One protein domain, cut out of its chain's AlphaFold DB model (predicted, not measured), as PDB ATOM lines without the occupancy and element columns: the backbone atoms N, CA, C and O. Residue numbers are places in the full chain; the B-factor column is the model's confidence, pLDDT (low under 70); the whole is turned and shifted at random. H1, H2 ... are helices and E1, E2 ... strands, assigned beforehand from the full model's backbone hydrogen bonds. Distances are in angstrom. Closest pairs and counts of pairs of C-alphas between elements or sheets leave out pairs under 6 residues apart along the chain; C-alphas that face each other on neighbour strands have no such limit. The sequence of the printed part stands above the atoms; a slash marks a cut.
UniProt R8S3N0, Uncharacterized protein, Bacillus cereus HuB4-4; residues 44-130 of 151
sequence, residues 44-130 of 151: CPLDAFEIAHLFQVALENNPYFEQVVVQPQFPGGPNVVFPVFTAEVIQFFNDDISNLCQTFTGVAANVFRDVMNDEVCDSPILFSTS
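This is residues 44 to 130 of the 151 residues of an uncharacterized protein of Bacillus cereus HuB4-4 (UniProt R8S3N0). A two-stranded hairpin of E1 and E2 has the helix H1 packed lengthwise on it, while the shorter helix H2 sits near the end of E2 at Phe 85; from the long link between E2 and H2, residues 92 to 102 stick out from this body, which spans 36 by 26 by 18 A without them. After H2 the printed part folds back to the hairpin, where residues 128 to 129 pair in parallel with residues 84 to 85 of E2. The printed part has 87 residues with two named helices and two named strands, in the order H1, E1, E2, H2; the sheet, E1 - E2, is antiparallel. The class is mixed, helices and strands, with under half of the residues, 36, in named elements. The whole is only just loose, close to compact, with a radius of gyration of the C-alphas of 14.7 A, and elongated, spanning 45 by 28 by 19 A.

E1 is residues 65 to 72, 21.2 A from first to last C-alpha, and E2 is residues 79 to 85, 19.2 A. H1 is residues 48 to 59, 16.4 A long, beginning at C-alpha 48 at (106.308, 147.812, 166.029). H2 is residues 107 to 115, 12.7 A long, ending at C-alpha 115 at (92.662, 152.981, 152.537).

E1 and E2 form a hairpin and are antiparallel neighbours, with 160 degrees between their directions. N 69 and O 82 are 2.9 A apart and N 82 and O 69 are 2.8 A apart, both within hydrogen-bond range. H1 has 9 pairs of C-alphas within 8 A of E1, the closest being those of Ala 52 and Val 68, 6.0 A apart. It has 8 such pairs with E2, the closest being those of Ala 48 and Val 80, also 6.0 A apart. H2 and E2 have 3 such pairs, the closest being the C-alphas of Phe 85 and Ala 109, 5.8 A apart. H2 is apart from H1 and from E1. In H1 and H2 every O i to N i+4 pair is within hydrogen-bond range. Residues 119 to 120 pair with residues 123 to 124, antiparallel.

The two C-alphas farthest apart are those of Pro 45 and Leu 100, at 46.6 A. Without the free residues 92 to 102 the body spans 36 by 26 by 18 A. The printed part has no cut. The link from H1 to E1 is tight, that from E1 to E2 is short, and that from E2 to H2 is long, with 21 residues. The mean pLDDT of the printed part is 75.0, and it is under 70 at residue 74 and residues 87 to 109.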
ATOM      1  N   CYS A  44     109.763 143.226 154.842       90.50
ATOM      2  CA  CYS A  44     109.661 142.612 156.166       90.50
ATOM      3  C   CYS A  44     110.945 141.824 156.521       90.50
ATOM      4  O   CYS A  44     111.656 141.386 155.607       90.50
ATOM      5  N   PRO A  45     111.224 141.566 157.815       92.56
ATOM      6  CA  PRO A  45     110.423 141.937 158.989       92.56
ATOM      7  C   PRO A  45     110.582 143.411 159.379       92.56
ATOM      8  O   PRO A  45     111.645 143.988 159.180       92.56
ATOM      9  N   LEU A  46     109.524 143.983 159.956       90.25
ATOM     10  CA  LEU A  46     109.535 145.294 160.606       90.25
ATOM     11  C   LEU A  46     108.962 145.135 162.011       90.25
ATOM     12  O   LEU A  46     107.927 144.486 162.175       90.25
ATOM     13  N   ASP A  47     109.617 145.709 163.016       90.12
ATOM     14  CA  ASP A  47     109.089 145.726 164.378       90.12
ATOM     15  C   ASP A  47     108.074 146.867 164.604       90.12
ATOM     16  O   ASP A  47     107.928 147.787 163.797       90.12
ATOM     17  N   ALA A  48     107.347 146.824 165.724       87.44
ATOM     18  CA  ALA A  48     106.308 147.812 166.029       87.44
ATOM     19  C   ALA A  48     106.834 149.264 166.123       87.44
ATOM     20  O   ALA A  48     106.099 150.203 165.819       87.44
ATOM     21  N   PHE A  49     108.089 149.471 166.530       90.19
ATOM     22  CA  PHE A  49     108.699 150.800 166.620       90.19
ATOM     23  C   PHE A  49     109.155 151.301 165.248       90.19
ATOM     24  O   PHE A  49     108.972 152.479 164.944       90.19
ATOM     25  N   GLU A  50     109.675 150.417 164.399       92.62
ATOM     26  CA  GLU A  50     109.981 150.715 162.998       92.62
ATOM     27  C   GLU A  50     108.705 151.079 162.232       92.62
ATOM     28  O   GLU A  50     108.658 152.099 161.546       92.62
ATOM     29  N   ILE A  51     107.630 150.309 162.418       91.56
ATOM     30  CA  ILE A  51     106.313 150.600 161.843       91.56
ATOM     31  C   ILE A  51     105.791 151.954 162.345       91.56
ATOM     32  O   ILE A  51     105.297 152.756 161.550       91.56
ATOM     33  N   ALA A  52     105.932 152.256 163.638       90.75
ATOM     34  CA  ALA A  52     105.543 153.555 164.179       90.75
ATOM     35  C   ALA A  52     106.359 154.705 163.571       90.75
ATOM     36  O   ALA A  52     105.792 155.718 163.161       90.75
ATOM     37  N   HIS A  53     107.675 154.550 163.441       92.94
ATOM     38  CA  HIS A  53     108.509 155.539 162.768       92.94
ATOM     39  C   HIS A  53     108.040 155.781 161.325       92.94
ATOM     40  O   HIS A  53     107.802 156.924 160.933       92.94
ATOM     41  N   LEU A  54     107.804 154.714 160.558       93.69
ATOM     42  CA  LEU A  54     107.301 154.827 159.191       93.69
ATOM     43  C   LEU A  54     105.942 155.542 159.136       93.69
ATOM     44  O   LEU A  54     105.725 156.331 158.217       93.69
ATOM     45  N   PHE A  55     105.043 155.327 160.103       91.56
ATOM     46  CA  PHE A  55     103.775 156.065 160.185       91.56
ATOM     47  C   PHE A  55     103.993 157.574 160.332       91.56
ATOM     48  O   PHE A  55     103.322 158.354 159.654       91.56
ATOM     49  N   GLN A  56     104.953 157.985 161.168       91.94
ATOM     50  CA  GLN A  56     105.300 159.401 161.333       91.94
ATOM     51  C   GLN A  56     105.819 160.000 160.035       91.94
ATOM     52  O   GLN A  56     105.383 161.081 159.653       91.94
ATOM     53  N   VAL A  57     106.695 159.283 159.328       91.75
ATOM     54  CA  VAL A  57     107.240 159.746 158.047       91.75
ATOM     55  C   VAL A  57     106.143 159.821 156.977       91.75
ATOM     56  O   VAL A  57     106.020 160.823 156.270       91.75
ATOM     57  N   ALA A  58     105.311 158.783 156.863       90.31
ATOM     58  CA  ALA A  58     104.243 158.701 155.868       90.31
ATOM     59  C   ALA A  58     103.217 159.833 156.024       90.31
ATOM     60  O   ALA A  58     102.804 160.443 155.033       90.31
ATOM     61  N   LEU A  59     102.826 160.125 157.267       90.38
ATOM     62  CA  LEU A  59     101.771 161.083 157.603       90.38
ATOM     63  C   LEU A  59     102.292 162.433 158.091       90.38
ATOM     64  O   LEU A  59     101.506 163.278 158.512       90.38
ATOM     65  N   GLU A  60     103.592 162.677 157.969       88.50
ATOM     66  CA  GLU A  60     104.187 163.970 158.272       88.50
ATOM     67  C   GLU A  60     103.451 165.088 157.510       88.50
ATOM     68  O   GLU A  60     103.237 164.992 156.294       88.50
ATOM     69  N   ASN A  61     103.077 166.159 158.212       84.88
ATOM     70  CA  ASN A  61     102.291 167.289 157.697       84.88
ATOM     71  C   ASN A  61     100.837 166.964 157.295       84.88
ATOM     72  O   ASN A  61     100.177 167.801 156.680       84.88
ATOM     73  N   ASN A  62     100.314 165.780 157.629       86.25
ATOM     74  CA  ASN A  62      98.888 165.500 157.503       86.25
ATOM     75  C   ASN A  62      98.136 166.144 158.686       86.25
ATOM     76  O   ASN A  62      98.394 165.757 159.823       86.25
ATOM     77  N   PRO A  63      97.199 167.084 158.455       84.88
ATOM     78  CA  PRO A  63      96.518 167.802 159.537       84.88
ATOM     79  C   PRO A  63      95.631 166.904 160.410       84.88
ATOM     80  O   PRO A  63      95.311 167.277 161.533       84.88
ATOM     81  N   TYR A  64      95.248 165.726 159.909       84.81
ATOM     82  CA  TYR A  64      94.430 164.763 160.643       84.81
ATOM     83  C   TYR A  64      95.256 163.765 161.450       84.81
ATOM     84  O   TYR A  64      94.690 163.002 162.225       84.81
ATOM     85  N   PHE A  65      96.573 163.709 161.248       86.88
ATOM     86  CA  PHE A  65      97.454 162.814 161.985       86.88
ATOM     87  C   PHE A  65      98.022 163.547 163.199       86.88
ATOM     88  O   PHE A  65      98.693 164.565 163.048       86.88
ATOM     89  N   GLU A  66      97.768 163.029 164.400       85.38
ATOM     90  CA  GLU A  66      98.322 163.617 165.622       85.38
ATOM     91  C   GLU A  66      99.649 162.967 165.989       85.38
ATOM     92  O   GLU A  66     100.660 163.641 166.179       85.38
ATOM     93  N   GLN A  67      99.638 161.643 166.123       85.81
ATOM     94  CA  GLN A  67     100.791 160.873 166.566       85.81
ATOM     95  C   GLN A  67     100.581 159.387 166.296       85.81
ATOM     96  O   GLN A  67      99.519 158.938 165.875       85.81
ATOM     97  N   VAL A  68     101.593 158.597 166.619       86.44
ATOM     98  CA  VAL A  68     101.501 157.141 166.683       86.44
ATOM     99  C   VAL A  68     102.004 156.687 168.041       86.44
ATOM    100  O   VAL A  68     103.003 157.206 168.534       86.44
ATOM    101  N   VAL A  69     101.318 155.729 168.649       85.19
ATOM    102  CA  VAL A  69     101.648 155.179 169.967       85.19
ATOM    103  C   VAL A  69     101.939 153.693 169.821       85.19
ATOM    104  O   VAL A  69     101.201 152.981 169.144       85.19
ATOM    105  N   VAL A  70     103.008 153.221 170.458       83.00
ATOM    106  CA  VAL A  70     103.339 151.796 170.538       83.00
ATOM    107  C   VAL A  70     103.140 151.337 171.972       83.00
ATOM    108  O   VAL A  70     103.746 151.879 172.894       83.00
ATOM    109  N   GLN A  71     102.291 150.332 172.171       78.25
ATOM    110  CA  GLN A  71     102.054 149.749 173.493       78.25
ATOM    111  C   GLN A  71     101.612 148.284 173.380       78.25
ATOM    112  O   GLN A  71     101.096 147.887 172.332       78.25
ATOM    113  N   PRO A  72     101.770 147.472 174.440       72.69
ATOM    114  CA  PRO A  72     101.236 146.116 174.473       72.69
ATOM    115  C   PRO A  72      99.717 146.099 174.279       72.69
ATOM    116  O   PRO A  72      99.006 146.876 174.917       72.69
ATOM    117  N   GLN A  73      99.204 145.182 173.451       72.88
ATOM    118  CA  GLN A  73      97.752 145.037 173.246       72.88
ATOM    119  C   GLN A  73      97.012 144.655 174.542       72.88
ATOM    120  O   GLN A  73      95.861 145.032 174.758       72.88
ATOM    121  N   PHE A  74      97.679 143.897 175.410       68.88
ATOM    122  CA  PHE A  74      97.226 143.495 176.739       68.88
ATOM    123  C   PHE A  74      98.446 143.368 177.667       68.88
ATOM    124  O   PHE A  74      99.573 143.271 177.172       68.88
ATOM    125  N   PRO A  75      98.277 143.368 179.004       73.44
ATOM    126  CA  PRO A  75      99.399 143.229 179.934       73.44
ATOM    127  C   PRO A  75     100.246 141.979 179.637       73.44
ATOM    128  O   PRO A  75      99.742 140.860 179.691       73.44
ATOM    129  N   GLY A  76     101.529 142.174 179.309       77.44
ATOM    130  CA  GLY A  76     102.460 141.098 178.929       77.44
ATOM    131  C   GLY A  76     102.336 140.588 177.484       77.44
ATOM    132  O   GLY A  76     103.031 139.642 177.125       77.44
ATOM    133  N   GLY A  77     101.465 141.187 176.670       73.75
ATOM    134  CA  GLY A  77     101.291 140.867 175.253       73.75
ATOM    135  C   GLY A  77     102.312 141.542 174.328       73.75
ATOM    136  O   GLY A  77     103.128 142.348 174.785       73.75
ATOM    137  N   PRO A  78     102.268 141.233 173.020       78.31
ATOM    138  CA  PRO A  78     103.116 141.884 172.029       78.31
ATOM    139  C   PRO A  78     102.760 143.370 171.883       78.31
ATOM    140  O   PRO A  78     101.607 143.773 172.069       78.31
ATOM    141  N   ASN A  79     103.764 144.178 171.535       82.69
ATOM    142  CA  ASN A  79     103.562 145.579 171.181       82.69
ATOM    143  C   ASN A  79     102.779 145.681 169.873       82.69
ATOM    144  O   ASN A  79     103.079 144.973 168.915       82.69
ATOM    145  N   VAL A  80     101.814 146.593 169.834       78.94
ATOM    146  CA  VAL A  80     101.023 146.905 168.642       78.94
ATOM    147  C   VAL A  80     101.050 148.407 168.379       78.94
ATOM    148  O   VAL A  80     101.408 149.197 169.261       78.94
ATOM    149  N   VAL A  81     100.703 148.797 167.154       84.69
ATOM    150  CA  VAL A  81     100.850 150.174 166.674       84.69
ATOM    151  C   VAL A  81      99.488 150.852 166.586       84.69
ATOM    152  O   VAL A  81      98.584 150.373 165.904       84.69
ATOM    153  N   PHE A  82      99.356 151.995 167.254       82.38
ATOM    154  CA  PHE A  82      98.155 152.824 167.268       82.38
ATOM    155  C   PHE A  82      98.438 154.158 166.573       82.38
ATOM    156  O   PHE A  82      98.902 155.095 167.231       82.38
ATOM    157  N   PRO A  83      98.195 154.295 165.258       84.25
ATOM    158  CA  PRO A  83      98.140 155.614 164.647       84.25
ATOM    159  C   PRO A  83      96.901 156.352 165.180       84.25
ATOM    160  O   PRO A  83      95.778 155.839 165.128       84.25
ATOM    161  N   VAL A  84      97.127 157.539 165.738       80.75
ATOM    162  CA  VAL A  84      96.121 158.386 166.382       80.75
ATOM    163  C   VAL A  84      95.813 159.565 165.472       80.75
ATOM    164  O   VAL A  84      96.698 160.346 165.110       80.75
ATOM    165  N   PHE A  85      94.538 159.697 165.127       80.81
ATOM    166  CA  PHE A  85      94.032 160.753 164.262       80.81
ATOM    167  C   PHE A  85      93.164 161.733 165.040       80.81
ATOM    168  O   PHE A  85      92.518 161.346 166.019       80.81
ATOM    169  N   THR A  86      93.112 162.978 164.574       76.94
ATOM    170  CA  THR A  86      92.241 164.005 165.142       76.94
ATOM    171  C   THR A  86      90.786 163.542 165.127       76.94
ATOM    172  O   THR A  86      90.323 162.832 164.224       76.94
ATOM    173  N   ALA A  87      90.043 163.942 166.156       69.31
ATOM    174  CA  ALA A  87      88.609 163.710 166.260       69.31
ATOM    175  C   ALA A  87      87.824 164.630 165.308       69.31
ATOM    176  O   ALA A  87      87.079 165.505 165.743       69.31
ATOM    177  N   GLU A  88      87.993 164.431 164.001       66.44
ATOM    178  CA  GLU A  88      87.391 165.264 162.960       66.44
ATOM    179  C   GLU A  88      86.459 164.464 162.040       66.44
ATOM    180  O   GLU A  88      86.723 163.314 161.667       66.44
ATOM    181  N   VAL A  89      85.333 165.089 161.681       62.88
ATOM    182  CA  VAL A  89      84.378 164.567 160.700       62.88
ATOM    183  C   VAL A  89      84.868 164.953 159.306       62.88
ATOM    184  O   VAL A  89      84.683 166.089 158.876       62.88
ATOM    185  N   ILE A  90      85.473 164.006 158.585       57.09
ATOM    186  CA  ILE A  90      85.838 164.199 157.177       57.09
ATOM    187  C   ILE A  90      84.562 164.087 156.332       57.09
ATOM    188  O   ILE A  90      83.997 163.004 156.186       57.09
ATOM    189  N   GLN A  91      84.091 165.207 155.784       51.31
ATOM    190  CA  GLN A  91      82.969 165.202 154.845       51.31
ATOM    191  C   GLN A  91      83.467 164.845 153.442       51.31
ATOM    192  O   GLN A  91      84.206 165.610 152.823       51.31
ATOM    193  N   PHE A  92      83.038 163.697 152.920       47.81
ATOM    194  CA  PHE A  92      83.064 163.472 151.477       47.81
ATOM    195  C   PHE A  92      81.828 164.116 150.866       47.81
ATOM    196  O   PHE A  92      80.767 164.138 151.487       47.81
ATOM    197  N   PHE A  93      81.951 164.608 149.636       41.78
ATOM    198  CA  PHE A  93      80.806 165.029 148.838       41.78
ATOM    199  C   PHE A  93      79.950 163.805 148.490       41.78
ATOM    200  O   PHE A  93      80.063 163.239 147.406       41.78
ATOM    201  N   ASN A  94      79.119 163.368 149.432       37.28
ATOM    202  CA  ASN A  94      77.922 162.607 149.141       37.28
ATOM    203  C   ASN A  94      76.816 163.074 150.100       37.28
ATOM    204  O   ASN A  94      76.929 162.919 151.315       37.28
ATOM    205  N   ASP A  95      75.811 163.727 149.516       42.97
ATOM    206  CA  ASP A  95      74.699 164.439 150.151       42.97
ATOM    207  C   ASP A  95      73.817 163.528 151.020       42.97
ATOM    208  O   ASP A  95      72.812 162.994 150.551       42.97
ATOM    209  N   ASP A  96      74.113 163.406 152.315       41.97
ATOM    210  CA  ASP A  96      73.071 163.051 153.282       41.97
ATOM    211  C   ASP A  96      73.215 163.844 154.589       41.97
ATOM    212  O   ASP A  96      73.906 163.468 155.537       41.97
ATOM    213  N   ILE A  97      72.551 165.003 154.607       47.09
ATOM    214  CA  ILE A  97      72.513 165.990 155.701       47.09
ATOM    215  C   ILE A  97      71.487 165.582 156.792       47.09
ATOM    216  O   ILE A  97      71.215 166.335 157.724       47.09
ATOM    217  N   SER A  98      70.904 164.378 156.733       40.62
ATOM    218  CA  SER A  98      69.767 164.001 157.591       40.62
ATOM    219  C   SER A  98      70.109 163.465 158.997       40.62
ATOM    220  O   SER A  98      69.211 163.022 159.715       40.62
ATOM    221  N   ASN A  99      71.364 163.538 159.462       36.47
ATOM    222  CA  ASN A  99      71.719 163.036 160.796       36.47
ATOM    223  C   ASN A  99      71.458 164.061 161.924       36.47
ATOM    224  O   ASN A  99      72.145 165.072 162.067       36.47
ATOM    225  N   LEU A 100      70.476 163.732 162.767       38.50
ATOM    226  CA  LEU A 100      69.945 164.516 163.890       38.50
ATOM    227  C   LEU A 100      70.895 164.634 165.106       38.50
ATOM    228  O   LEU A 100      70.660 165.475 165.971       38.50
ATOM    229  N   CYS A 101      71.960 163.828 165.204       38.44
ATOM    230  CA  CYS A 101      72.764 163.711 166.436       38.44
ATOM    231  C   CYS A 101      74.151 164.386 166.414       38.44
ATOM    232  O   CYS A 101      74.899 164.245 167.375       38.44
ATOM    233  N   GLN A 102      74.491 165.136 165.362       39.41
ATOM    234  CA  GLN A 102      75.591 166.122 165.308       39.41
ATOM    235  C   GLN A 102      77.011 165.738 165.802       39.41
ATOM    236  O   GLN A 102      77.853 166.623 165.808       39.41
ATOM    237  N   THR A 103      77.362 164.492 166.151       40.44
ATOM    238  CA  THR A 103      78.775 164.081 166.351       40.44
ATOM    239  C   THR A 103      78.994 162.573 166.163       40.44
ATOM    240  O   THR A 103      78.377 161.752 166.836       40.44
ATOM    241  N   PHE A 104      79.919 162.207 165.269       43.53
ATOM    242  CA  PHE A 104      80.549 160.883 165.196       43.53
ATOM    243  C   PHE A 104      82.068 161.099 165.242       43.53
ATOM    244  O   PHE A 104      82.692 161.461 164.246       43.53
ATOM    245  N   THR A 105      82.669 160.946 166.418       51.47
ATOM    246  CA  THR A 105      84.116 161.067 166.632       51.47
ATOM    247  C   THR A 105      84.799 159.756 166.247       51.47
ATOM    248  O   THR A 105      85.028 158.877 167.069       51.47
ATOM    249  N   GLY A 106      85.062 159.604 164.948       54.03
ATOM    250  CA  GLY A 106      85.741 158.430 164.388       54.03
ATOM    251  C   GLY A 106      85.892 158.430 162.865       54.03
ATOM    252  O   GLY A 106      86.289 157.416 162.297       54.03
ATOM    253  N   VAL A 107      85.549 159.524 162.172       65.75
ATOM    254  CA  VAL A 107      85.518 159.527 160.700       65.75
ATOM    255  C   VAL A 107      86.923 159.434 160.119       65.75
ATOM    256  O   VAL A 107      87.155 158.567 159.283       65.75
ATOM    257  N   ALA A 108      87.876 160.242 160.595       67.06
ATOM    258  CA  ALA A 108      89.247 160.196 160.087       67.06
ATOM    259  C   ALA A 108      89.884 158.804 160.243       67.06
ATOM    260  O   ALA A 108      90.318 158.213 159.256       67.06
ATOM    261  N   ALA A 109      89.861 158.230 161.450       69.88
ATOM    262  CA  ALA A 109      90.442 156.909 161.706       69.88
ATOM    263  C   ALA A 109      89.794 155.793 160.860       69.88
ATOM    264  O   ALA A 109      90.502 154.927 160.350       69.88
ATOM    265  N   ASN A 110      88.471 155.833 160.654       77.25
ATOM    266  CA  ASN A 110      87.781 154.870 159.791       77.25
ATOM    267  C   ASN A 110      88.194 155.009 158.323       77.25
ATOM    268  O   ASN A 110      88.487 154.009 157.678       77.25
ATOM    269  N   VAL A 111      88.278 156.241 157.815       77.75
ATOM    270  CA  VAL A 111      88.723 156.504 156.441       77.75
ATOM    271  C   VAL A 111      90.146 156.000 156.225       77.75
ATOM    272  O   VAL A 111      90.414 155.335 155.226       77.75
ATOM    273  N   PHE A 112      91.058 156.268 157.166       80.88
ATOM    274  CA  PHE A 112      92.433 155.780 157.074       80.88
ATOM    275  C   PHE A 112      92.510 154.251 157.127       80.88
ATOM    276  O   PHE A 112      93.238 153.672 156.326       80.88
ATOM    277  N   ARG A 113      91.700 153.588 157.963       84.31
ATOM    278  CA  ARG A 113      91.577 152.119 157.973       84.31
ATOM    279  C   ARG A 113      91.078 151.552 156.638       84.31
ATOM    280  O   ARG A 113      91.474 150.463 156.225       84.31
ATOM    281  N   ASP A 114      90.205 152.273 155.943       83.06
ATOM    282  CA  ASP A 114      89.660 151.797 154.672       83.06
ATOM    283  C   ASP A 114      90.709 151.836 153.552       83.06
ATOM    284  O   ASP A 114      90.726 150.936 152.708       83.06
ATOM    285  N   VAL A 115      91.632 152.803 153.580       86.12
ATOM    286  CA  VAL A 115      92.662 152.981 152.537       86.12
ATOM    287  C   VAL A 115      94.034 152.393 152.886       86.12
ATOM    288  O   VAL A 115      94.835 152.158 151.979       86.12
ATOM    289  N   MET A 116      94.315 152.132 154.163       90.44
ATOM    290  CA  MET A 116      95.572 151.542 154.636       90.44
ATOM    291  C   MET A 116      95.401 150.091 155.085       90.44
ATOM    292  O   MET A 116      94.310 149.672 155.463       90.44
ATOM    293  N   ASN A 117      96.489 149.327 155.043       89.50
ATOM    294  CA  ASN A 117      96.554 147.972 155.572       89.50
ATOM    295  C   ASN A 117      96.340 147.998 157.095       89.50
ATOM    296  O   ASN A 117      96.925 148.814 157.811       89.50
ATOM    297  N   ASP A 118      95.489 147.099 157.576       87.00
ATOM    298  CA  ASP A 118      95.198 146.843 158.988       87.00
ATOM    299  C   ASP A 118      96.250 145.947 159.660       87.00
ATOM    300  O   ASP A 118      96.258 145.802 160.882       87.00
ATOM    301  N   GLU A 119      97.185 145.414 158.875       88.00
ATOM    302  CA  GLU A 119      98.327 144.624 159.317       88.00
ATOM    303  C   GLU A 119      99.545 144.911 158.423       88.00
ATOM    304  O   GLU A 119      99.427 144.991 157.198       88.00
ATOM    305  N   VAL A 120     100.725 145.080 159.026       87.75
ATOM    306  CA  VAL A 120     102.002 145.260 158.316       87.75
ATOM    307  C   VAL A 120     103.058 144.381 158.974       87.75
ATOM    308  O   VAL A 120     103.307 144.523 160.165       87.75
ATOM    309  N   CYS A 121     103.692 143.492 158.202       87.81
ATOM    310  CA  CYS A 121     104.702 142.543 158.694       87.81
ATOM    311  C   CYS A 121     104.261 141.810 159.979       87.81
ATOM    312  O   CYS A 121     104.962 141.854 160.989       87.81
ATOM    313  N   ASP A 122     103.072 141.199 159.951       85.69
ATOM    314  CA  ASP A 122     102.452 140.468 161.070       85.69
ATOM    315  C   ASP A 122     102.137 141.325 162.319       85.69
ATOM    316  O   ASP A 122     101.766 140.806 163.375       85.69
ATOM    317  N   SER A 123     102.271 142.653 162.216       80.44
ATOM    318  CA  SER A 123     101.936 143.594 163.284       80.44
ATOM    319  C   SER A 123     100.584 144.258 163.010       80.44
ATOM    320  O   SER A 123     100.439 144.948 161.994       80.44
ATOM    321  N   PRO A 124      99.593 144.108 163.908       82.44
ATOM    322  CA  PRO A 124      98.286 144.721 163.727       82.44
ATOM    323  C   PRO A 124      98.361 146.242 163.908       82.44
ATOM    324  O   PRO A 124      98.999 146.752 164.837       82.44
ATOM    325  N   ILE A 125      97.655 146.959 163.035       84.19
ATOM    326  CA  ILE A 125      97.518 148.415 163.055       84.19
ATOM    327  C   ILE A 125      96.136 148.780 163.595       84.19
ATOM    328  O   ILE A 125      95.103 148.542 162.967       84.19
ATOM    329  N   LEU A 126      96.111 149.399 164.772       81.56
ATOM    330  CA  LEU A 126      94.881 149.720 165.490       81.56
ATOM    331  C   LEU A 126      94.569 151.218 165.381       81.56
ATOM    332  O   LEU A 126      94.874 152.013 166.273       81.56
ATOM    333  N   PHE A 127      93.953 151.595 164.256       78.00
ATOM    334  CA  PHE A 127      93.529 152.969 163.962       78.00
ATOM    335  C   PHE A 127      92.655 153.533 165.082       78.00
ATOM    336  O   PHE A 127      91.607 152.973 165.408       78.00
ATOM    337  N   SER A 128      93.094 154.648 165.660       72.50
ATOM    338  CA  SER A 128      92.479 155.246 166.844       72.50
ATOM    339  C   SER A 128      92.191 156.730 166.634       72.50
ATOM    340  O   SER A 128      92.839 157.404 165.836       72.50
ATOM    341  N   THR A 129      91.214 157.251 167.367       70.31
ATOM    342  CA  THR A 129      90.866 158.677 167.371       70.31
ATOM    343  C   THR A 129      91.300 159.303 168.685       70.31
ATOM    344  O   THR A 129      91.215 158.665 169.735       70.31
ATOM    345  N   SER A 130      91.789 160.537 168.630       72.06
ATOM    346  CA  SER A 130      92.223 161.258 169.813       72.06
ATOM    347  C   SER A 130      91.065 161.521 170.773       72.06
ATOM    348  O   SER A 130      89.927 161.788 170.384       72.06
TER     349      SER A 130